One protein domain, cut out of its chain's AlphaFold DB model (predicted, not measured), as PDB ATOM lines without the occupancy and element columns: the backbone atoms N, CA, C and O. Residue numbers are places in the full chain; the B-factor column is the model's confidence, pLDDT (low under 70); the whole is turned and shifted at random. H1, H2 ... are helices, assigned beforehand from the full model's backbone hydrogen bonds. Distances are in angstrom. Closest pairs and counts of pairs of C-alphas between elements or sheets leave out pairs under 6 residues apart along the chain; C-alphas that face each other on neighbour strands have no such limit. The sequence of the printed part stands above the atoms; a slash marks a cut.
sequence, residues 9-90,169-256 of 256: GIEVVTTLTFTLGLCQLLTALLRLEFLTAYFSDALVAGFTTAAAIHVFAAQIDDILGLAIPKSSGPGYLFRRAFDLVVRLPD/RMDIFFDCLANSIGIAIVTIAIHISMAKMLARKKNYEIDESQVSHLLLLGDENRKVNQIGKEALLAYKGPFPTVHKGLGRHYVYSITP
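AT A GLANCE: This is residues 9 to 90 and 169 to 256 of the 256 residues of the protein "Sulfate_transp domain-containing protein" of Steinernema glaseri (UniProt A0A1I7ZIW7). The helices form a stretched-out, crossed cluster: long H5 is the middle piece, H1 crosses it, short H2 and H6 pack on it farther along, and H3 runs off from it to H4. H7 leads away to a tail that folds back near residue 246; residues 228 to 239 and 244 to 249 stick out. The printed part has 170 residues with seven named helices, H1 to H7 in order, and no named strand; it is all helix and extended, with a radius of gyration of the C-alphas of 24.9 A and spans of 76 by 48 by 28 A.

IN THESE COORDINATES: H1 is residues 9 to 29, 30.1 A long, from C-alpha 9 at (38.577, -30.056, 23.293). H2 is residues 33 to 37, H3 residues 41 to 64, 35.0 A, and H4 residues 76 to 90, 20.9 A. H5 is residues 170 to 202, 43.8 A, with a kink of 58 degrees near residue 177. H6 is residues 208 to 216, and H7 residues 220 to 234, 22.3 A, ending at (12.709, -4.884, -11.900).

HOW THE PARTS SIT: H5 is the hub. Its residues 170 to 185 touch H1 at a steep tilt of 61 degrees, the same way; the closest C-alphas, Leu 20 and Ser 180, are 4.7 A apart. H5 also touches H2, closest C-alphas Thr 36 and Ala 189 at 5.7 A, H6, Ile 192 and Glu 208 at 6.7 A, and H3, Val 44 and Ile 190 at 6.5 A. H3 residues 54 to 61 touch H4 at a shallow tilt of 22 degrees, closest C-alphas His 54 and Leu 77 at 7.0 A. H7 is close to H6 but not clearly touching. Each O i to N i+4 pair is within hydrogen-bond range in H1, H2 and H6; the counts are 18 of 20 in H3, 9 of 11 in H4 and H7, and 25 of 29 in H5.

THE WHOLE: The C-alphas of Asp 171 and Leu 246, the two farthest apart, are 81.9 A apart. Residues 91 to 168 are not printed, a gap of 39.6 A between C-alphas 90 and 169. The link H3 to H4 is long. pLDDT is under 70 in residues 33 to 38 and 205 to 256.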
ATOM      1  N   GLY A   9      39.334 -31.266  23.629       83.94
ATOM      2  CA  GLY A   9      38.577 -30.056  23.293       83.94
ATOM      3  C   GLY A   9      37.795 -30.191  21.982       83.94
ATOM      4  O   GLY A   9      36.693 -29.666  21.872       83.94
ATOM      5  N   ILE A  10      38.317 -30.964  21.025       86.12
ATOM      6  CA  ILE A  10      37.635 -31.252  19.756       86.12
ATOM      7  C   ILE A  10      36.359 -32.066  19.999       86.12
ATOM      8  O   ILE A  10      35.327 -31.747  19.428       86.12
ATOM      9  N   GLU A  11      36.396 -33.072  20.876       88.06
ATOM     10  CA  GLU A  11      35.215 -33.889  21.194       88.06
ATOM     11  C   GLU A  11      34.124 -33.055  21.870       88.06
ATOM     12  O   GLU A  11      32.952 -33.155  21.508       88.06
ATOM     13  N   VAL A  12      34.519 -32.189  22.812       90.00
ATOM     14  CA  VAL A  12      33.595 -31.287  23.510       90.00
ATOM     15  C   VAL A  12      32.949 -30.312  22.532       90.00
ATOM     16  O   VAL A  12      31.730 -30.155  22.548       90.00
ATOM     17  N   VAL A  13      33.742 -29.682  21.658       90.25
ATOM     18  CA  VAL A  13      33.221 -28.744  20.655       90.25
ATOM     19  C   VAL A  13      32.318 -29.464  19.655       90.25
ATOM     20  O   VAL A  13      31.233 -28.964  19.383       90.25
ATOM     21  N   THR A  14      32.685 -30.655  19.171       91.00
ATOM     22  CA  THR A  14      31.835 -31.438  18.259       91.00
ATOM     23  C   THR A  14      30.482 -31.765  18.887       91.00
ATOM     24  O   THR A  14      29.450 -31.520  18.257       91.00
ATOM     25  N   THR A  15      30.449 -32.269  20.127       92.25
ATOM     26  CA  THR A  15      29.171 -32.545  20.803       92.25
ATOM     27  C   THR A  15      28.389 -31.262  21.070       92.25
ATOM     28  O   THR A  15      27.188 -31.227  20.816       92.25
ATOM     29  N   LEU A  16      29.045 -30.193  21.529       92.50
ATOM     30  CA  LEU A  16      28.394 -28.909  21.787       92.50
ATOM     31  C   LEU A  16      27.762 -28.332  20.514       92.50
ATOM     32  O   LEU A  16      26.605 -27.924  20.543       92.50
ATOM     33  N   THR A  17      28.487 -28.326  19.392       91.81
ATOM     34  CA  THR A  17      27.986 -27.843  18.097       91.81
ATOM     35  C   THR A  17      26.841 -28.710  17.579       91.81
ATOM     36  O   THR A  17      25.857 -28.176  17.067       91.81
ATOM     37  N   PHE A  18      26.924 -30.031  17.748       93.00
ATOM     38  CA  PHE A  18      25.837 -30.938  17.383       93.00
ATOM     39  C   PHE A  18      24.564 -30.666  18.201       93.00
ATOM     40  O   PHE A  18      23.485 -30.485  17.632       93.00
ATOM     41  N   THR A  19      24.686 -30.567  19.527       93.31
ATOM     42  CA  THR A  19      23.561 -30.271  20.427       93.31
ATOM     43  C   THR A  19      22.987 -28.877  20.171       93.31
ATOM     44  O   THR A  19      21.769 -28.719  20.128       93.31
ATOM     45  N   LEU A  20      23.840 -27.879  19.920       94.12
ATOM     46  CA  LEU A  20      23.445 -26.530  19.509       94.12
ATOM     47  C   LEU A  20      22.577 -26.549  18.243       94.12
ATOM     48  O   LEU A  20      21.506 -25.939  18.234       94.12
ATOM     49  N   GLY A  21      23.005 -27.273  17.205       90.56
ATOM     50  CA  GLY A  21      22.244 -27.415  15.962       90.56
ATOM     51  C   GLY A  21      20.895 -28.102  16.177       90.56
ATOM     52  O   GLY A  21      19.879 -27.658  15.640       90.56
ATOM     53  N   LEU A  22      20.846 -29.130  17.031       92.06
ATOM     54  CA  LEU A  22      19.589 -29.780  17.402       92.06
ATOM     55  C   LEU A  22      18.650 -28.820  18.149       92.06
ATOM     56  O   LEU A  22      17.460 -28.768  17.841       92.06
ATOM     57  N   CYS A  23      19.169 -28.022  19.088       89.88
ATOM     58  CA  CYS A  23      18.387 -26.997  19.779       89.88
ATOM     59  C   CYS A  23      17.808 -25.964  18.802       89.88
ATOM     60  O   CYS A  23      16.632 -25.628  18.915       89.88
ATOM     61  N   GLN A  24      18.598 -25.495  17.831       87.38
ATOM     62  CA  GLN A  24      18.141 -24.554  16.801       87.38
ATOM     63  C   GLN A  24      17.073 -25.168  15.885       87.38
ATOM     64  O   GLN A  24      16.090 -24.513  15.542       87.38
ATOM     65  N   LEU A  25      17.222 -26.441  15.522       88.62
ATOM     66  CA  LEU A  25      16.219 -27.156  14.739       88.62
ATOM     67  C   LEU A  25      14.904 -27.297  15.519       88.62
ATOM     68  O   LEU A  25      13.829 -27.065  14.968       88.62
ATOM     69  N   LEU A  26      14.975 -27.616  16.813       88.56
ATOM     70  CA  LEU A  26      13.796 -27.720  17.672       88.56
ATOM     71  C   LEU A  26      13.082 -26.378  17.851       88.56
ATOM     72  O   LEU A  26      11.855 -26.332  17.743       88.56
ATOM     73  N   THR A  27      13.811 -25.285  18.096       81.69
ATOM     74  CA  THR A  27      13.188 -23.957  18.234       81.69
ATOM     75  C   THR A  27      12.456 -23.548  16.963       81.69
ATOM     76  O   THR A  27      11.386 -22.947  17.044       81.69
ATOM     77  N   ALA A  28      12.973 -23.930  15.802       78.94
ATOM     78  CA  ALA A  28      12.345 -23.653  14.522       78.94
ATOM     79  C   ALA A  28      11.132 -24.532  14.216       78.94
ATOM     80  O   ALA A  28      10.092 -24.023  13.798       78.94
ATOM     81  N   LEU A  29      11.225 -25.842  14.470       84.19
ATOM     82  CA  LEU A  29      10.090 -26.757  14.311       84.19
ATOM     83  C   LEU A  29       8.909 -26.337  15.191       84.19
ATOM     84  O   LEU A  29       7.758 -26.388  14.761       84.19
ATOM     85  N   LEU A  30       9.205 -25.881  16.407       84.44
ATOM     86  CA  LEU A  30       8.216 -25.369  17.352       84.44
ATOM     87  C   LEU A  30       7.806 -23.913  17.074       84.44
ATOM     88  O   LEU A  30       6.960 -23.382  17.792       84.44
ATOM     89  N   ARG A  31       8.388 -23.260  16.056       76.06
ATOM     90  CA  ARG A  31       8.177 -21.842  15.713       76.06
ATOM     91  C   ARG A  31       8.346 -20.901  16.913       76.06
ATOM     92  O   ARG A  31       7.645 -19.898  17.039       76.06
ATOM     93  N   LEU A  32       9.315 -21.188  17.786       72.75
ATOM     94  CA  LEU A  32       9.683 -20.354  18.943       72.75
ATOM     95  C   LEU A  32      10.430 -19.067  18.544       72.75
ATOM     96  O   LEU A  32      10.967 -18.356  19.387       72.75
ATOM     97  N   GLU A  33      10.442 -18.746  17.256       66.62
ATOM     98  CA  GLU A  33      11.038 -17.554  16.650       66.62
ATOM     99  C   GLU A  33      10.429 -16.270  17.221       66.62
ATOM    100  O   GLU A  33      11.134 -15.282  17.428       66.62
ATOM    101  N   PHE A  34       9.148 -16.319  17.600       67.12
ATOM    102  CA  PHE A  34       8.469 -15.216  18.277       67.12
ATOM    103  C   PHE A  34       9.199 -14.787  19.563       67.12
ATOM    104  O   PHE A  34       9.179 -13.612  19.914       67.12
ATOM    105  N   LEU A  35       9.879 -15.711  20.257       67.06
ATOM    106  CA  LEU A  35      10.615 -15.402  21.483       67.06
ATOM    107  C   LEU A  35      11.859 -14.553  21.191       67.06
ATOM    108  O   LEU A  35      12.242 -13.710  21.998       67.06
ATOM    109  N   THR A  36      12.460 -14.736  20.015       64.75
ATOM    110  CA  THR A  36      13.606 -13.937  19.564       64.75
ATOM    111  C   THR A  36      13.197 -12.555  19.058       64.75
ATOM    112  O   THR A  36      13.985 -11.621  19.180       64.75
ATOM    113  N   ALA A  37      11.945 -12.375  18.623       64.44
ATOM    114  CA  ALA A  37      11.379 -11.058  18.317       64.44
ATOM    115  C   ALA A  37      11.284 -10.144  19.558       64.44
ATOM    116  O   ALA A  37      11.288  -8.920  19.433       64.44
ATOM    117  N   TYR A  38      11.245 -10.724  20.766       67.19
ATOM    118  CA  TYR A  38      11.263  -9.974  22.027       67.19
ATOM    119  C   TYR A  38      12.663  -9.508  22.453       67.19
ATOM    120  O   TYR A  38      12.781  -8.718  23.395       67.19
ATOM    121  N   PHE A  39      13.728  -9.951  21.779       75.38
ATOM    122  CA  PHE A  39      15.067  -9.425  22.025       75.38
ATOM    123  C   PHE A  39      15.167  -8.031  21.410       75.38
ATOM    124  O   PHE A  39      15.135  -7.859  20.192       75.38
ATOM    125  N   SER A  40      15.287  -7.013  22.261       82.19
ATOM    126  CA  SER A  40      15.465  -5.643  21.792       82.19
ATOM    127  C   SER A  40      16.835  -5.458  21.133       82.19
ATOM    128  O   SER A  40      17.830  -6.045  21.570       82.19
ATOM    129  N   ASP A  41      16.910  -4.572  20.130       78.62
ATOM    130  CA  ASP A  41      18.177  -4.167  19.494       78.62
ATOM    131  C   ASP A  41      19.213  -3.723  20.559       78.62
ATOM    132  O   ASP A  41      20.405  -3.999  20.435       78.62
ATOM    133  N   ALA A  42      18.750  -3.103  21.654       87.00
ATOM    134  CA  ALA A  42      19.585  -2.672  22.776       87.00
ATOM    135  C   ALA A  42      20.195  -3.841  23.572       87.00
ATOM    136  O   ALA A  42      21.358  -3.765  23.971       87.00
ATOM    137  N   LEU A  43      19.443  -4.923  23.796       87.25
ATOM    138  CA  LEU A  43      19.948  -6.094  24.513       87.25
ATOM    139  C   LEU A  43      21.005  -6.832  23.687       87.25
ATOM    140  O   LEU A  43      22.050  -7.202  24.225       87.25
ATOM    141  N   VAL A  44      20.774  -6.985  22.378       85.12
ATOM    142  CA  VAL A  44      21.758  -7.585  21.462       85.12
ATOM    143  C   VAL A  44      23.026  -6.732  21.409       85.12
ATOM    144  O   VAL A  44      24.116  -7.268  21.588       85.12
ATOM    145  N   ALA A  45      22.895  -5.407  21.268       87.00
ATOM    146  CA  ALA A  45      24.035  -4.489  21.271       87.00
ATOM    147  C   ALA A  45      24.835  -4.532  22.588       87.00
ATOM    148  O   ALA A  45      26.071  -4.539  22.569       87.00
ATOM    149  N   GLY A  46      24.151  -4.598  23.736       92.25
ATOM    150  CA  GLY A  46      24.789  -4.748  25.046       92.25
ATOM    151  C   GLY A  46      25.555  -6.067  25.163       92.25
ATOM    152  O   GLY A  46      26.718  -6.070  25.569       92.25
ATOM    153  N   PHE A  47      24.942  -7.173  24.729       89.62
ATOM    154  CA  PHE A  47      25.579  -8.488  24.715       89.62
ATOM    155  C   PHE A  47      26.823  -8.515  23.815       89.62
ATOM    156  O   PHE A  47      27.891  -8.935  24.262       89.62
ATOM    157  N   THR A  48      26.730  -8.019  22.577       89.62
ATOM    158  CA  THR A  48      27.868  -7.997  21.643       89.62
ATOM    159  C   THR A  48      29.002  -7.105  22.141       89.62
ATOM    160  O   THR A  48      30.168  -7.454  21.982       89.62
ATOM    161  N   THR A  49      28.679  -5.986  22.796       93.88
ATOM    162  CA  THR A  49      29.686  -5.098  23.400       93.88
ATOM    163  C   THR A  49      30.395  -5.784  24.568       93.88
ATOM    164  O   THR A  49      31.623  -5.762  24.646       93.88
ATOM    165  N   ALA A  50      29.649  -6.453  25.453       93.56
ATOM    166  CA  ALA A  50      30.229  -7.210  26.560       93.56
ATOM    167  C   ALA A  50      31.105  -8.377  26.066       93.56
ATOM    168  O   ALA A  50      32.189  -8.601  26.611       93.56
ATOM    169  N   ALA A  51      30.668  -9.085  25.020       92.06
ATOM    170  CA  ALA A  51      31.446 -10.135  24.368       92.06
ATOM    171  C   ALA A  51      32.736  -9.579  23.740       92.06
ATOM    172  O   ALA A  51      33.798 -10.169  23.922       92.06
ATOM    173  N   ALA A  52      32.679  -8.415  23.082       94.69
ATOM    174  CA  ALA A  52      33.858  -7.755  22.524       94.69
ATOM    175  C   ALA A  52      34.887  -7.390  23.607       94.69
ATOM    176  O   ALA A  52      36.077  -7.626  23.416       94.69
ATOM    177  N   ILE A  53      34.442  -6.891  24.768       95.06
ATOM    178  CA  ILE A  53      35.326  -6.620  25.915       95.06
ATOM    179  C   ILE A  53      35.962  -7.917  26.441       95.06
ATOM    180  O   ILE A  53      37.154  -7.927  26.743       95.06
ATOM    181  N   HIS A  54      35.198  -9.012  26.528       92.81
ATOM    182  CA  HIS A  54      35.729 -10.314  26.954       92.81
ATOM    183  C   HIS A  54      36.788 -10.845  25.989       92.81
ATOM    184  O   HIS A  54      37.853 -11.267  26.434       92.81
ATOM    185  N   VAL A  55      36.515 -10.795  24.681       92.50
ATOM    186  CA  VAL A  55      37.475 -11.205  23.649       92.50
ATOM    187  C   VAL A  55      38.710 -10.318  23.708       92.50
ATOM    188  O   VAL A  55      39.814 -10.841  23.742       92.50
ATOM    189  N   PHE A  56      38.547  -8.997  23.798       93.50
ATOM    190  CA  PHE A  56      39.671  -8.073  23.917       93.50
ATOM    191  C   PHE A  56      40.557  -8.413  25.119       93.50
ATOM    192  O   PHE A  56      41.759  -8.577  24.951       93.50
ATOM    193  N   ALA A  57      39.974  -8.607  26.307       92.12
ATOM    194  CA  ALA A  57      40.722  -8.975  27.511       92.12
ATOM    195  C   ALA A  57      41.440 -10.333  27.397       92.12
ATOM    196  O   ALA A  57      42.498 -10.517  27.998       92.12
ATOM    197  N   ALA A  58      40.882 -11.273  26.630       90.00
ATOM    198  CA  ALA A  58      41.490 -12.572  26.365       90.00
ATOM    199  C   ALA A  58      42.639 -12.524  25.344       90.00
ATOM    200  O   ALA A  58      43.346 -13.511  25.234       90.00
ATOM    201  N   GLN A  59      42.804 -11.417  24.609       93.44
ATOM    202  CA  GLN A  59      43.862 -11.242  23.608       93.44
ATOM    203  C   GLN A  59      45.072 -10.461  24.141       93.44
ATOM    204  O   GLN A  59      46.127 -10.452  23.511       93.44
ATOM    205  N   ILE A  60      44.946  -9.762  25.277       93.38
ATOM    206  CA  ILE A  60      46.034  -8.904  25.780       93.38
ATOM    207  C   ILE A  60      47.255  -9.736  26.188       93.38
ATOM    208  O   ILE A  60      48.384  -9.303  25.970       93.38
ATOM    209  N   ASP A  61      47.058 -10.923  26.757       91.56
ATOM    210  CA  ASP A  61      48.172 -11.804  27.109       91.56
ATOM    211  C   ASP A  61      48.890 -12.352  25.876       91.56
ATOM    212  O   ASP A  61      50.118 -12.355  25.874       91.56
ATOM    213  N   ASP A  62      48.168 -12.681  24.803       91.38
ATOM    214  CA  ASP A  62      48.779 -13.078  23.526       91.38
ATOM    215  C   ASP A  62      49.599 -11.925  22.912       91.38
ATOM    216  O   ASP A  62      50.735 -12.131  22.481       91.38
ATOM    217  N   ILE A  63      49.084 -10.688  22.956       93.81
ATOM    218  CA  ILE A  63      49.798  -9.484  22.481       93.81
ATOM    219  C   ILE A  63      51.093  -9.245  23.273       93.81
ATOM    220  O   ILE A  63      52.101  -8.828  22.702       93.81
ATOM    221  N   LEU A  64      51.075  -9.491  24.584       93.00
ATOM    222  CA  LEU A  64      52.242  -9.341  25.460       93.00
ATOM    223  C   LEU A  64      53.149 -10.588  25.476       93.00
ATOM    224  O   LEU A  64      54.233 -10.554  26.060       93.00
ATOM    225  N   GLY A  65      52.735 -11.691  24.847       90.12
ATOM    226  CA  GLY A  65      53.446 -12.969  24.891       90.12
ATOM    227  C   GLY A  65      53.482 -13.610  26.280       90.12
ATOM    228  O   GLY A  65      54.454 -14.286  26.616       90.12
ATOM    229  N   LEU A  66      52.454 -13.380  27.097       90.12
ATOM    230  CA  LEU A  66      52.334 -13.910  28.453       90.12
ATOM    231  C   LEU A  66      51.565 -15.233  28.457       90.12
ATOM    232  O   LEU A  66      50.423 -15.312  28.020       90.12
ATOM    233  N   ALA A  67      52.142 -16.270  29.063       84.44
ATOM    234  CA  ALA A  67      51.442 -17.533  29.286       84.44
ATOM    235  C   ALA A  67      50.589 -17.461  30.566       84.44
ATOM    236  O   ALA A  67      51.029 -17.867  31.648       84.44
ATOM    237  N   ILE A  68      49.370 -16.918  30.472       83.25
ATOM    238  CA  ILE A  68      48.436 -16.848  31.606       83.25
ATOM    239  C   ILE A  68      47.511 -18.079  31.601       83.25
ATOM    240  O   ILE A  68      46.830 -18.324  30.603       83.25
ATOM    241  N   PRO A  69      47.422 -18.846  32.708       80.19
ATOM    242  CA  PRO A  69      46.514 -19.984  32.804       80.19
ATOM    243  C   PRO A  69      45.074 -19.602  32.450       80.19
ATOM    244  O   PRO A  69      44.559 -18.568  32.884       80.19
ATOM    245  N   LYS A  70      44.404 -20.458  31.674       75.81
ATOM    246  CA  LYS A  70      42.998 -20.253  31.315       75.81
ATOM    247  C   LYS A  70      42.140 -20.397  32.572       75.81
ATOM    248  O   LYS A  70      42.137 -21.452  33.203       75.81
ATOM    249  N   SER A  71      41.418 -19.339  32.928       77.69
ATOM    250  CA  SER A  71      40.470 -19.325  34.041       77.69
ATOM    251  C   SER A  71      39.045 -19.142  33.524       77.69
ATOM    252  O   SER A  71      38.820 -18.481  32.512       77.69
ATOM    253  N   SER A  72      38.078 -19.733  34.227       79.38
ATOM    254  CA  SER A  72      36.655 -19.680  33.881       79.38
ATOM    255  C   SER A  72      35.815 -19.311  35.106       79.38
ATOM    256  O   SER A  72      36.227 -19.526  36.249       79.38
ATOM    257  N   GLY A  73      34.612 -18.787  34.866       85.12
ATOM    258  CA  GLY A  73      33.593 -18.556  35.893       85.12
ATOM    259  C   GLY A  73      33.328 -17.082  36.237       85.12
ATOM    260  O   GLY A  73      33.866 -16.174  35.598       85.12
ATOM    261  N   PRO A  74      32.467 -16.830  37.243       85.81
ATOM    262  CA  PRO A  74      32.081 -15.479  37.639       85.81
ATOM    263  C   PRO A  74      33.291 -14.640  38.060       85.81
ATOM    264  O   PRO A  74      34.167 -15.104  38.790       85.81
ATOM    265  N   GLY A  75      33.333 -13.390  37.599       87.12
ATOM    266  CA  GLY A  75      34.447 -12.480  37.874       87.12
ATOM    267  C   GLY A  75      35.703 -12.734  37.034       87.12
ATOM    268  O   GLY A  75      36.749 -12.174  37.357       87.12
ATOM    269  N   TYR A  76      35.606 -13.531  35.960       88.81
ATOM    270  CA  TYR A  76      36.691 -13.784  35.002       88.81
ATOM    271  C   TYR A  76      37.455 -12.511  34.617       88.81
ATOM    272  O   TYR A  76      38.673 -12.474  34.748       88.81
ATOM    273  N   LEU A  77      36.747 -11.444  34.229       90.81
ATOM    274  CA  LEU A  77      37.375 -10.209  33.756       90.81
ATOM    275  C   LEU A  77      38.270  -9.551  34.822       90.81
ATOM    276  O   LEU A  77      39.372  -9.107  34.513       90.81
ATOM    277  N   PHE A  78      37.831  -9.534  36.085       91.69
ATOM    278  CA  PHE A  78      38.607  -8.962  37.190       91.69
ATOM    279  C   PHE A  78      39.833  -9.810  37.523       91.69
ATOM    280  O   PHE A  78      40.913  -9.267  37.741       91.69
ATOM    281  N   ARG A  79      39.679 -11.141  37.529       89.69
ATOM    282  CA  ARG A  79      40.799 -12.069  37.745       89.69
ATOM    283  C   ARG A  79      41.831 -11.933  36.633       89.69
ATOM    284  O   ARG A  79      43.005 -11.759  36.917       89.69
ATOM    285  N   ARG A  80      41.373 -11.896  35.379       90.25
ATOM    286  CA  ARG A  80      42.227 -11.723  34.203       90.25
ATOM    287  C   ARG A  80      42.988 -10.399  34.242       90.25
ATOM    288  O   ARG A  80      44.183 -10.391  33.980       90.25
ATOM    289  N   ALA A  81      42.322  -9.305  34.614       91.00
ATOM    290  CA  ALA A  81      42.970  -8.004  34.774       91.00
ATOM    291  C   ALA A  81      44.033  -8.018  35.886       91.00
ATOM    292  O   ALA A  81      45.120  -7.478  35.698       91.00
ATOM    293  N   PHE A  82      43.747  -8.659  37.022       91.00
ATOM    294  CA  PHE A  82      44.713  -8.807  38.109       91.00
ATOM    295  C   PHE A  82      45.931  -9.642  37.682       91.00
ATOM    296  O   PHE A  82      47.064  -9.193  37.853       91.00
ATOM    297  N   ASP A  83      45.702 -10.804  37.067       89.94
ATOM    298  CA  ASP A  83      46.766 -11.692  36.580       89.94
ATOM    299  C   ASP A  83      47.669 -10.986  35.560       89.94
ATOM    300  O   ASP A  83      48.890 -11.152  35.587       89.94
ATOM    301  N   LEU A  84      47.078 -10.157  34.695       91.25
ATOM    302  CA  LEU A  84      47.800  -9.363  33.707       91.25
ATOM    303  C   LEU A  84      48.715  -8.319  34.360       91.25
ATOM    304  O   LEU A  84      49.870  -8.188  33.968       91.25
ATOM    305  N   VAL A  85      48.219  -7.589  35.364       91.81
ATOM    306  CA  VAL A  85      49.014  -6.574  36.077       91.81
ATOM    307  C   VAL A  85      50.171  -7.221  36.835       91.81
ATOM    308  O   VAL A  85      51.281  -6.691  36.825       91.81
ATOM    309  N   VAL A  86      49.936  -8.377  37.461       92.50
ATOM    310  CA  VAL A  86      50.967  -9.103  38.216       92.50
ATOM    311  C   VAL A  86      52.066  -9.642  37.298       92.50
ATOM    312  O   VAL A  86      53.236  -9.579  37.661       92.50
ATOM    313  N   ARG A  87      51.705 -10.145  36.111       91.06
ATOM    314  CA  ARG A  87      52.646 -10.745  35.145       91.06
ATOM    315  C   ARG A  87      53.171  -9.772  34.094       91.06
ATOM    316  O   ARG A  87      53.933 -10.171  33.224       91.06
ATOM    317  N   LEU A  88      52.809  -8.494  34.180       90.62
ATOM    318  CA  LEU A  88      53.291  -7.461  33.267       90.62
ATOM    319  C   LEU A  88      54.832  -7.418  33.139       90.62
ATOM    320  O   LEU A  88      55.309  -7.215  32.020       90.62
ATOM    321  N   PRO A  89      55.630  -7.647  34.206       90.81
ATOM    322  CA  PRO A  89      57.090  -7.701  34.095       90.81
ATOM    323  C   PRO A  89      57.626  -8.859  33.238       90.81
ATOM    324  O   PRO A  89      58.725  -8.742  32.706       90.81
ATOM    325  N   ASP A  90      56.856  -9.938  33.066       90.69
ATOM    326  CA  ASP A  90      57.255 -11.141  32.319       90.69
ATOM    327  C   ASP A  90      56.961 -11.028  30.807       90.69
ATOM    328  O   ASP A  90      57.006 -12.015  30.074       90.69
ATOM    329  N   ARG A 169      30.035 -37.383  21.092       87.62
ATOM    330  CA  ARG A 169      30.053 -38.144  22.335       87.62
ATOM    331  C   ARG A 169      28.753 -37.920  23.103       87.62
ATOM    332  O   ARG A 169      28.526 -36.838  23.638       87.62
ATOM    333  N   MET A 170      27.886 -38.934  23.120       89.38
ATOM    334  CA  MET A 170      26.555 -38.857  23.742       89.38
ATOM    335  C   MET A 170      26.600 -38.840  25.276       89.38
ATOM    336  O   MET A 170      25.626 -38.455  25.914       89.38
ATOM    337  N   ASP A 171      27.729 -39.218  25.868       90.75
ATOM    338  CA  ASP A 171      27.989 -39.185  27.306       90.75
ATOM    339  C   ASP A 171      27.969 -37.760  27.882       90.75
ATOM    340  O   ASP A 171      27.381 -37.548  28.936       90.75
ATOM    341  N   ILE A 172      28.505 -36.774  27.155       90.00
ATOM    342  CA  ILE A 172      28.526 -35.353  27.568       90.00
ATOM    343  C   ILE A 172      27.355 -34.536  26.996       90.00
ATOM    344  O   ILE A 172      27.326 -33.306  27.094       90.00
ATOM    345  N   PHE A 173      26.386 -35.197  26.358       91.44
ATOM    346  CA  PHE A 173      25.286 -34.529  25.662       91.44
ATOM    347  C   PHE A 173      24.450 -33.654  26.603       91.44
ATOM    348  O   PHE A 173      24.205 -32.481  26.312       91.44
ATOM    349  N   PHE A 174      24.040 -34.208  27.749       91.69
ATOM    350  CA  PHE A 174      23.211 -33.497  28.724       91.69
ATOM    351  C   PHE A 174      23.973 -32.374  29.435       91.69
ATOM    352  O   PHE A 174      23.385 -31.325  29.696       91.69
ATOM    353  N   ASP A 175      25.279 -32.539  29.647       90.38
ATOM    354  CA  ASP A 175      26.140 -31.491  30.211       90.38
ATOM    355  C   ASP A 175      26.246 -30.284  29.265       90.38
ATOM    356  O   ASP A 175      26.264 -29.126  29.692       90.38
ATOM    357  N   CYS A 176      26.259 -30.539  27.953       91.50
ATOM    358  CA  CYS A 176      26.290 -29.493  26.934       91.50
ATOM    359  C   CYS A 176      24.920 -28.847  26.693       91.50
ATOM    360  O   CYS A 176      24.864 -27.734  26.163       91.50
ATOM    361  N   LEU A 177      23.817 -29.509  27.055       92.94
ATOM    362  CA  LEU A 177      22.462 -29.104  26.672       92.94
ATOM    363  C   LEU A 177      22.092 -27.713  27.204       92.94
ATOM    364  O   LEU A 177      21.622 -26.867  26.443       92.94
ATOM    365  N   ALA A 178      22.356 -27.447  28.484       91.31
ATOM    366  CA  ALA A 178      22.037 -26.158  29.103       91.31
ATOM    367  C   ALA A 178      22.792 -24.994  28.435       91.31
ATOM    368  O   ALA A 178      22.195 -23.972  28.092       91.31
ATOM    369  N   ASN A 179      24.091 -25.180  28.181       91.00
ATOM    370  CA  ASN A 179      24.918 -24.193  27.488       91.00
ATOM    371  C   ASN A 179      24.471 -24.012  26.029       91.00
ATOM    372  O   ASN A 179      24.393 -22.886  25.540       91.00
ATOM    373  N   SER A 180      24.109 -25.106  25.353       92.38
ATOM    374  CA  SER A 180      23.657 -25.099  23.956       92.38
ATOM    375  C   SER A 180      22.380 -24.289  23.763       92.38
ATOM    376  O   SER A 180      22.293 -23.526  22.806       92.38
ATOM    377  N   ILE A 181      21.408 -24.391  24.676       90.69
ATOM    378  CA  ILE A 181      20.159 -23.612  24.605       90.69
ATOM    379  C   ILE A 181      20.450 -22.109  24.698       90.69
ATOM    380  O   ILE A 181      19.942 -21.330  23.890       90.69
ATOM    381  N   GLY A 182      21.297 -21.699  25.649       89.06
ATOM    382  CA  GLY A 182      21.687 -20.295  25.804       89.06
ATOM    383  C   GLY A 182      22.395 -19.754  24.561       89.06
ATOM    384  O   GLY A 182      22.035 -18.692  24.048       89.06
ATOM    385  N   ILE A 183      23.351 -20.523  24.029       90.75
ATOM    386  CA  ILE A 183      24.068 -20.174  22.799       90.75
ATOM    387  C   ILE A 183      23.103 -20.124  21.603       90.75
ATOM    388  O   ILE A 183      23.196 -19.193  20.803       90.75
ATOM    389  N   ALA A 184      22.147 -21.053  21.485       88.69
ATOM    390  CA  ALA A 184      21.173 -21.098  20.391       88.69
ATOM    391  C   ALA A 184      20.331 -19.819  20.324       88.69
ATOM    392  O   ALA A 184      20.244 -19.198  19.264       88.69
ATOM    393  N   ILE A 185      19.756 -19.405  21.457       85.69
ATOM    394  CA  ILE A 185      18.887 -18.223  21.545       85.69
ATOM    395  C   ILE A 185      19.656 -16.959  21.152       85.69
ATOM    396  O   ILE A 185      19.201 -16.190  20.303       85.69
ATOM    397  N   VAL A 186      20.845 -16.767  21.728       86.94
ATOM    398  CA  VAL A 186      21.701 -15.610  21.433       86.94
ATOM    399  C   VAL A 186      22.139 -15.607  19.970       86.94
ATOM    400  O   VAL A 186      22.099 -14.565  19.317       86.94
ATOM    401  N   THR A 187      22.513 -16.770  19.434       86.69
ATOM    402  CA  THR A 187      22.932 -16.908  18.034       86.69
ATOM    403  C   THR A 187      21.802 -16.500  17.093       86.69
ATOM    404  O   THR A 187      22.036 -15.689  16.199       86.69
ATOM    405  N   ILE A 188      20.575 -16.986  17.308       81.88
ATOM    406  CA  ILE A 188      19.413 -16.603  16.489       81.88
ATOM    407  C   ILE A 188      19.153 -15.091  16.596       81.88
ATOM    408  O   ILE A 188      18.981 -14.429  15.573       81.88
ATOM    409  N   ALA A 189      19.197 -14.521  17.806       83.44
ATOM    410  CA  ALA A 189      18.974 -13.090  18.018       83.44
ATOM    411  C   ALA A 189      19.996 -12.207  17.271       83.44
ATOM    412  O   ALA A 189      19.611 -11.237  16.613       83.44
ATOM    413  N   ILE A 190      21.288 -12.559  17.315       84.38
ATOM    414  CA  ILE A 190      22.348 -11.834  16.592       84.38
ATOM    415  C   ILE A 190      22.121 -11.909  15.077       84.38
ATOM    416  O   ILE A 190      22.219 -10.888  14.394       84.38
ATOM    417  N   HIS A 191      21.772 -13.083  14.549       83.06
ATOM    418  CA  HIS A 191      21.532 -13.245  13.115       83.06
ATOM    419  C   HIS A 191      20.311 -12.454  12.633       83.06
ATOM    420  O   HIS A 191      20.391 -11.787  11.601       83.06
ATOM    421  N   ILE A 192      19.206 -12.454  13.387       78.44
ATOM    422  CA  ILE A 192      18.025 -11.636  13.063       78.44
ATOM    423  C   ILE A 192      18.381 -10.145  13.099       78.44
ATOM    424  O   ILE A 192      17.994  -9.400  12.198       78.44
ATOM    425  N   SER A 193      19.151  -9.699  14.096       80.31
ATOM    426  CA  SER A 193      19.605  -8.305  14.187       80.31
ATOM    427  C   SER A 193      20.479  -7.907  12.989       80.31
ATOM    428  O   SER A 193      20.256  -6.862  12.370       80.31
ATOM    429  N   MET A 194      21.413  -8.773  12.583       81.00
ATOM    430  CA  MET A 194      22.242  -8.568  11.393       81.00
ATOM    431  C   MET A 194      21.395  -8.512  10.116       81.00
ATOM    432  O   MET A 194      21.592  -7.625   9.281       81.00
ATOM    433  N   ALA A 195      20.407  -9.399   9.989       77.81
ATOM    434  CA  ALA A 195      19.471  -9.386   8.876       77.81
ATOM    435  C   ALA A 195      18.705  -8.050   8.827       77.81
ATOM    436  O   ALA A 195      18.744  -7.367   7.802       77.81
ATOM    437  N   LYS A 196      18.105  -7.609   9.945       75.06
ATOM    438  CA  LYS A 196      17.404  -6.313  10.065       75.06
ATOM    439  C   LYS A 196      18.300  -5.127   9.694       75.06
ATOM    440  O   LYS A 196      17.853  -4.213   9.000       75.06
ATOM    441  N   MET A 197      19.565  -5.136  10.117       76.56
ATOM    442  CA  MET A 197      20.537  -4.094   9.771       76.56
ATOM    443  C   MET A 197      20.783  -4.024   8.256       76.56
ATOM    444  O   MET A 197      20.778  -2.933   7.678       76.56
ATOM    445  N   LEU A 198      20.942  -5.173   7.595       74.94
ATOM    446  CA  LEU A 198      21.113  -5.243   6.142       74.94
ATOM    447  C   LEU A 198      19.851  -4.798   5.389       74.94
ATOM    448  O   LEU A 198      19.976  -4.040   4.424       74.94
ATOM    449  N   ALA A 199      18.660  -5.169   5.872       74.62
ATOM    450  CA  ALA A 199      17.374  -4.688   5.356       74.62
ATOM    451  C   ALA A 199      17.274  -3.173   5.361       74.62
ATOM    452  O   ALA A 199      17.030  -2.565   4.319       74.62
ATOM    453  N   ARG A 200      17.536  -2.557   6.519       73.81
ATOM    454  CA  ARG A 200      17.518  -1.097   6.669       73.81
ATOM    455  C   ARG A 200      18.546  -0.434   5.748       73.81
ATOM    456  O   ARG A 200      18.244   0.572   5.120       73.81
ATOM    457  N   LYS A 201      19.746  -1.014   5.605       71.12
ATOM    458  CA  LYS A 201      20.811  -0.475   4.736       71.12
ATOM    459  C   LYS A 201      20.489  -0.579   3.239       71.12
ATOM    460  O   LYS A 201      21.013   0.203   2.447       71.12
ATOM    461  N   LYS A 202      19.689  -1.565   2.836       75.69
ATOM    462  CA  LYS A 202      19.364  -1.866   1.432       75.69
ATOM    463  C   LYS A 202      17.899  -1.582   1.068       75.69
ATOM    464  O   LYS A 202      17.529  -1.843  -0.070       75.69
ATOM    465  N   ASN A 203      17.108  -1.026   1.988       71.06
ATOM    466  CA  ASN A 203      15.677  -0.734   1.845       71.06
ATOM    467  C   ASN A 203      14.824  -1.937   1.394       71.06
ATOM    468  O   ASN A 203      13.981  -1.793   0.514       71.06
ATOM    469  N   TYR A 204      15.033  -3.118   1.985       73.44
ATOM    470  CA  TYR A 204      14.127  -4.264   1.807       73.44
ATOM    471  C   TYR A 204      13.460  -4.651   3.128       73.44
ATOM    472  O   TYR A 204      14.026  -4.450   4.202       73.44
ATOM    473  N   GLU A 205      12.249  -5.198   3.048       55.16
ATOM    474  CA  GLU A 205      11.480  -5.671   4.201       55.16
ATOM    475  C   GLU A 205      11.914  -7.101   4.566       55.16
ATOM    476  O   GLU A 205      12.203  -7.917   3.686       55.16
ATOM    477  N   ILE A 206      12.016  -7.405   5.863       61.03
ATOM    478  CA  ILE A 206      12.399  -8.734   6.356       61.03
ATOM    479  C   ILE A 206      11.273  -9.320   7.181       61.03
ATOM    480  O   ILE A 206      10.866  -8.736   8.180       61.03
ATOM    481  N   ASP A 207      10.867 -10.524   6.796       60.62
ATOM    482  CA  ASP A 207      10.106 -11.432   7.641       60.62
ATOM    483  C   ASP A 207      11.070 -12.241   8.526       60.62
ATOM    484  O   ASP A 207      11.944 -12.964   8.031       60.62
ATOM    485  N   GLU A 208      10.927 -12.097   9.843       60.56
ATOM    486  CA  GLU A 208      11.772 -12.741  10.855       60.56
ATOM    487  C   GLU A 208      11.675 -14.273  10.803       60.56
ATOM    488  O   GLU A 208      12.700 -14.946  10.932       60.56
ATOM    489  N   SER A 209      10.483 -14.810  10.514       59.34
ATOM    490  CA  SER A 209      10.233 -16.258  10.398       59.34
ATOM    491  C   SER A 209      10.893 -16.877   9.161       59.34
ATOM    492  O   SER A 209      11.260 -18.052   9.123       59.34
ATOM    493  N   GLN A 210      11.112 -16.065   8.124       58.47
ATOM    494  CA  GLN A 210      11.809 -16.504   6.923       58.47
ATOM    495  C   GLN A 210      13.332 -16.518   7.124       58.47
ATOM    496  O   GLN A 210      14.023 -17.343   6.521       58.47
ATOM    497  N   VAL A 211      13.871 -15.610   7.946       59.09
ATOM    498  CA  VAL A 211      15.314 -15.527   8.242       59.09
ATOM    499  C   VAL A 211      15.773 -16.694   9.106       59.09
ATOM    500  O   VAL A 211      16.790 -17.307   8.787       59.09
ATOM    501  N   SER A 212      15.023 -17.043  10.151       54.81
ATOM    502  CA  SER A 212      15.293 -18.228  10.975       54.81
ATOM    503  C   SER A 212      15.281 -19.509  10.137       54.81
ATOM    504  O   SER A 212      16.221 -20.298  10.210       54.81
ATOM    505  N   HIS A 213      14.281 -19.674   9.265       58.22
ATOM    506  CA  HIS A 213      14.185 -20.826   8.369       58.22
ATOM    507  C   HIS A 213      15.379 -20.931   7.401       58.22
ATOM    508  O   HIS A 213      15.885 -22.021   7.144       58.22
ATOM    509  N   LEU A 214      15.862 -19.801   6.876       59.06
ATOM    510  CA  LEU A 214      17.044 -19.759   6.003       59.06
ATOM    511  C   LEU A 214      18.345 -20.071   6.745       59.06
ATOM    512  O   LEU A 214      19.206 -20.749   6.185       59.06
ATOM    513  N   LEU A 215      18.465 -19.622   7.999       58.19
ATOM    514  CA  LEU A 215      19.611 -19.938   8.851       58.19
ATOM    515  C   LEU A 215      19.772 -21.449   9.048       58.19
ATOM    516  O   LEU A 215      20.882 -21.967   9.031       58.19
ATOM    517  N   LEU A 216      18.653 -22.156   9.203       57.03
ATOM    518  CA  LEU A 216      18.625 -23.600   9.453       57.03
ATOM    519  C   LEU A 216      18.921 -24.433   8.214       57.03
ATOM    520  O   LEU A 216      19.472 -25.524   8.325       57.03
ATOM    521  N   LEU A 217      18.552 -23.932   7.035       58.69
ATOM    522  CA  LEU A 217      18.881 -24.586   5.771       58.69
ATOM    523  C   LEU A 217      20.352 -24.392   5.375       58.69
ATOM    524  O   LEU A 217      20.789 -25.001   4.401       58.69
ATOM    525  N   GLY A 218      21.107 -23.543   6.087       53.22
ATOM    526  CA  GLY A 218      22.471 -23.170   5.702       53.22
ATOM    527  C   GLY A 218      22.536 -22.465   4.341       53.22
ATOM    528  O   GLY A 218      23.595 -22.411   3.719       53.22
ATOM    529  N   ASP A 219      21.406 -21.943   3.854       46.84
ATOM    530  CA  ASP A 219      21.250 -21.422   2.493       46.84
ATOM    531  C   ASP A 219      21.376 -19.888   2.471       46.84
ATOM    532  O   ASP A 219      20.499 -19.156   2.004       46.84
ATOM    533  N   GLU A 220      22.479 -19.380   3.028       45.31
ATOM    534  CA  GLU A 220      22.774 -17.939   3.102       45.31
ATOM    535  C   GLU A 220      22.991 -17.327   1.699       45.31
ATOM    536  O   GLU A 220      22.664 -16.168   1.434       45.31
ATOM    537  N   ASN A 221      23.467 -18.137   0.745       42.72
ATOM    538  CA  ASN A 221      23.857 -17.690  -0.595       42.72
ATOM    539  C   ASN A 221      22.689 -17.509  -1.576       42.72
ATOM    540  O   ASN A 221      22.813 -16.770  -2.562       42.72
ATOM    541  N   ARG A 222      21.543 -18.158  -1.353       42.62
ATOM    542  CA  ARG A 222      20.476 -18.180  -2.363       42.62
ATOM    543  C   ARG A 222      19.685 -16.881  -2.433       42.62
ATOM    544  O   ARG A 222      19.346 -16.459  -3.535       42.62
ATOM    545  N   LYS A 223      19.469 -16.173  -1.317       42.12
ATOM    546  CA  LYS A 223      18.749 -14.884  -1.337       42.12
ATOM    547  C   LYS A 223      19.572 -13.720  -1.889       42.12
ATOM    548  O   LYS A 223      18.996 -12.888  -2.574       42.12
ATOM    549  N   VAL A 224      20.889 -13.666  -1.687       46.53
ATOM    550  CA  VAL A 224      21.724 -12.598  -2.285       46.53
ATOM    551  C   VAL A 224      21.684 -12.676  -3.815       46.53
ATOM    552  O   VAL A 224      21.552 -11.657  -4.496       46.53
ATOM    553  N   ASN A 225      21.697 -13.895  -4.357       40.22
ATOM    554  CA  ASN A 225      21.619 -14.134  -5.796       40.22
ATOM    555  C   ASN A 225      20.194 -13.941  -6.355       40.22
ATOM    556  O   ASN A 225      20.027 -13.446  -7.470       40.22
ATOM    557  N   GLN A 226      19.162 -14.292  -5.580       41.44
ATOM    558  CA  GLN A 226      17.759 -14.094  -5.960       41.44
ATOM    559  C   GLN A 226      17.365 -12.606  -5.931       41.44
ATOM    560  O   GLN A 226      16.797 -12.113  -6.897       41.44
ATOM    561  N   ILE A 227      17.753 -11.867  -4.886       44.97
ATOM    562  CA  ILE A 227      17.498 -10.424  -4.735       44.97
ATOM    563  C   ILE A 227      18.282  -9.623  -5.785       44.97
ATOM    564  O   ILE A 227      17.752  -8.675  -6.358       44.97
ATOM    565  N   GLY A 228      19.516 -10.031  -6.113       38.53
ATOM    566  CA  GLY A 228      20.274  -9.453  -7.229       38.53
ATOM    567  C   GLY A 228      19.608  -9.677  -8.592       38.53
ATOM    568  O   GLY A 228      19.572  -8.764  -9.418       38.53
ATOM    569  N   LYS A 229      19.021 -10.861  -8.822       36.88
ATOM    570  CA  LYS A 229      18.260 -11.176 -10.044       36.88
ATOM    571  C   LYS A 229      16.916 -10.453 -10.116       36.88
ATOM    572  O   LYS A 229      16.555  -9.989 -11.192       36.88
ATOM    573  N   GLU A 230      16.195 -10.316  -9.008       42.38
ATOM    574  CA  GLU A 230      14.919  -9.588  -8.961       42.38
ATOM    575  C   GLU A 230      15.118  -8.073  -9.101       42.38
ATOM    576  O   GLU A 230      14.348  -7.431  -9.811       42.38
ATOM    577  N   ALA A 231      16.205  -7.511  -8.560       40.66
ATOM    578  CA  ALA A 231      16.594  -6.120  -8.802       40.66
ATOM    579  C   ALA A 231      16.980  -5.858 -10.275       40.66
ATOM    580  O   ALA A 231      16.649  -4.807 -10.823       40.66
ATOM    581  N   LEU A 232      17.628  -6.824 -10.939       39.44
ATOM    582  CA  LEU A 232      17.918  -6.778 -12.380       39.44
ATOM    583  C   LEU A 232      16.658  -6.930 -13.247       39.44
ATOM    584  O   LEU A 232      16.564  -6.308 -14.300       39.44
ATOM    585  N   LEU A 233      15.679  -7.727 -12.810       41.38
ATOM    586  CA  LEU A 233      14.413  -7.938 -13.523       41.38
ATOM    587  C   LEU A 233      13.402  -6.799 -13.311       41.38
ATOM    588  O   LEU A 233      12.607  -6.525 -14.210       41.38
ATOM    589  N   ALA A 234      13.457  -6.114 -12.165       39.62
ATOM    590  CA  ALA A 234      12.709  -4.884 -11.900       39.62
ATOM    591  C   ALA A 234      13.235  -3.689 -12.721       39.62
ATOM    592  O   ALA A 234      12.510  -2.718 -12.942       39.62
ATOM    593  N   TYR A 235      14.462  -3.771 -13.245       36.75
ATOM    594  CA  TYR A 235      15.014  -2.811 -14.200       36.75
ATOM    595  C   TYR A 235      14.533  -3.119 -15.633       36.75
ATOM    596  O   TYR A 235      15.275  -3.605 -16.484       36.75
ATOM    597  N   LYS A 236      13.253  -2.841 -15.903       40.06
ATOM    598  CA  LYS A 236      12.636  -2.836 -17.248       40.06
ATOM    599  C   LYS A 236      12.146  -1.437 -17.656       40.06
ATOM    600  O   LYS A 236      11.129  -1.297 -18.326       40.06
ATOM    601  N   GLY A 237      12.846  -0.388 -17.234       45.47
ATOM    602  CA  GLY A 237      12.617   0.974 -17.725       45.47
ATOM    603  C   GLY A 237      13.654   1.341 -18.791       45.47
ATOM    604  O   GLY A 237      14.811   0.946 -18.638       45.47
ATOM    605  N   PRO A 238      13.294   2.075 -19.862       37.09
ATOM    606  CA  PRO A 238      14.284   2.578 -20.807       37.09
ATOM    607  C   PRO A 238      15.280   3.483 -20.070       37.09
ATOM    608  O   PRO A 238      14.897   4.288 -19.221       37.09
ATOM    609  N   PHE A 239      16.571   3.330 -20.379       44.62
ATOM    610  CA  PHE A 239      17.625   4.193 -19.847       44.62
ATOM    611  C   PHE A 239      17.262   5.665 -20.105       44.62
ATOM    612  O   PHE A 239      16.981   6.008 -21.255       44.62
ATOM    613  N   PRO A 240      17.280   6.558 -19.098       38.53
ATOM    614  CA  PRO A 240      17.055   7.972 -19.352       38.53
ATOM    615  C   PRO A 240      18.225   8.521 -20.176       38.53
ATOM    616  O   PRO A 240      19.349   8.653 -19.688       38.53
ATOM    617  N   THR A 241      17.969   8.838 -21.443       41.91
ATOM    618  CA  THR A 241      18.897   9.601 -22.280       41.91
ATOM    619  C   THR A 241      18.963  11.034 -21.770       41.91
ATOM    620  O   THR A 241      18.006  11.800 -21.853       41.91
ATOM    621  N   VAL A 242      20.120  11.398 -21.223       41.72
ATOM    622  CA  VAL A 242      20.418  12.758 -20.774       41.72
ATOM    623  C   VAL A 242      20.639  13.638 -22.004       41.72
ATOM    624  O   VAL A 242      21.688  13.568 -22.643       41.72
ATOM    625  N   HIS A 243      19.673  14.495 -22.333       44.75
ATOM    626  CA  HIS A 243      19.896  15.565 -23.304       44.75
ATOM    627  C   HIS A 243      20.453  16.804 -22.602       44.75
ATOM    628  O   HIS A 243      19.910  17.301 -21.616       44.75
ATOM    629  N   LYS A 244      21.575  17.306 -23.121       38.66
ATOM    630  CA  LYS A 244      22.250  18.507 -22.628       38.66
ATOM    631  C   LYS A 244      21.450  19.737 -23.076       38.66
ATOM    632  O   LYS A 244      21.600  20.193 -24.205       38.66
ATOM    633  N   GLY A 245      20.575  20.249 -22.212       43.97
ATOM    634  CA  GLY A 245      19.910  21.536 -22.428       43.97
ATOM    635  C   GLY A 245      20.928  22.680 -22.412       43.97
ATOM    636  O   GLY A 245      21.856  22.681 -21.600       43.97
ATOM    637  N   LEU A 246      20.784  23.647 -23.319       48.19
ATOM    638  CA  LEU A 246      21.588  24.872 -23.329       48.19
ATOM    639  C   LEU A 246      21.223  25.725 -22.094       48.19
ATOM    640  O   LEU A 246      20.303  26.535 -22.128       48.19
ATOM    641  N   GLY A 247      21.919  25.497 -20.979       47.75
ATOM    642  CA  GLY A 247      21.733  26.208 -19.708       47.75
ATOM    643  C   GLY A 247      21.839  25.266 -18.504       47.75
ATOM    644  O   GLY A 247      21.571  24.077 -18.621       47.75
ATOM    645  N   ARG A 248      22.254  25.779 -17.336       40.94
ATOM    646  CA  ARG A 248      22.507  25.019 -16.085       40.94
ATOM    647  C   ARG A 248      21.244  24.421 -15.415       40.94
ATOM    648  O   ARG A 248      21.171  24.362 -14.194       40.94
ATOM    649  N   HIS A 249      20.271  23.938 -16.182       36.28
ATOM    650  CA  HIS A 249      19.108  23.226 -15.658       36.28
ATOM    651  C   HIS A 249      18.869  21.935 -16.446       36.28
ATOM    652  O   HIS A 249      18.639  21.957 -17.651       36.28
ATOM    653  N   TYR A 250      18.928  20.803 -15.741       39.91
ATOM    654  CA  TYR A 250      18.501  19.507 -16.258       39.91
ATOM    655  C   TYR A 250      16.975  19.438 -16.175       39.91
ATOM    656  O   TYR A 250      16.414  19.519 -15.084       39.91
ATOM    657  N   VAL A 251      16.307  19.311 -17.321       39.53
ATOM    658  CA  VAL A 251      14.860  19.091 -17.394       39.53
ATOM    659  C   VAL A 251      14.632  17.601 -17.614       39.53
ATOM    660  O   VAL A 251      15.051  17.054 -18.631       39.53
ATOM    661  N   TYR A 252      13.989  16.939 -16.655       38.47
ATOM    662  CA  TYR A 252      13.523  15.564 -16.811       38.47
ATOM    663  C   TYR A 252      12.125  15.609 -17.435       38.47
ATOM    664  O   TYR A 252      11.179  16.018 -16.767       38.47
ATOM    665  N   SER A 253      11.980  15.212 -18.702       34.53
ATOM    666  CA  SER A 253      10.659  14.936 -19.279       34.53
ATOM    667  C   SER A 253      10.461  13.433 -19.411       34.53
ATOM    668  O   SER A 253      11.237  12.761 -20.089       34.53
ATOM    669  N   ILE A 254       9.405  12.924 -18.787       36.50
ATOM    670  CA  ILE A 254       8.914  11.569 -19.012       36.50
ATOM    671  C   ILE A 254       7.916  11.688 -20.164       36.50
ATOM    672  O   ILE A 254       6.797  12.153 -19.960       36.50
ATOM    673  N   THR A 255       8.330  11.371 -21.388       31.91
ATOM    674  CA  THR A 255       7.364  11.115 -22.467       31.91
ATOM    675  C   THR A 255       6.847   9.681 -22.336       31.91
ATOM    676  O   THR A 255       7.650   8.810 -21.994       31.91
ATOM    677  N   PRO A 256       5.538   9.454 -22.546       40.56
ATOM    678  CA  PRO A 256       4.915   8.139 -22.409       40.56
ATOM    679  C   PRO A 256       5.436   7.118 -23.427       40.56
ATOM    680  O   PRO A 256       5.892   7.539 -24.517       40.56
TER     681      PRO A 256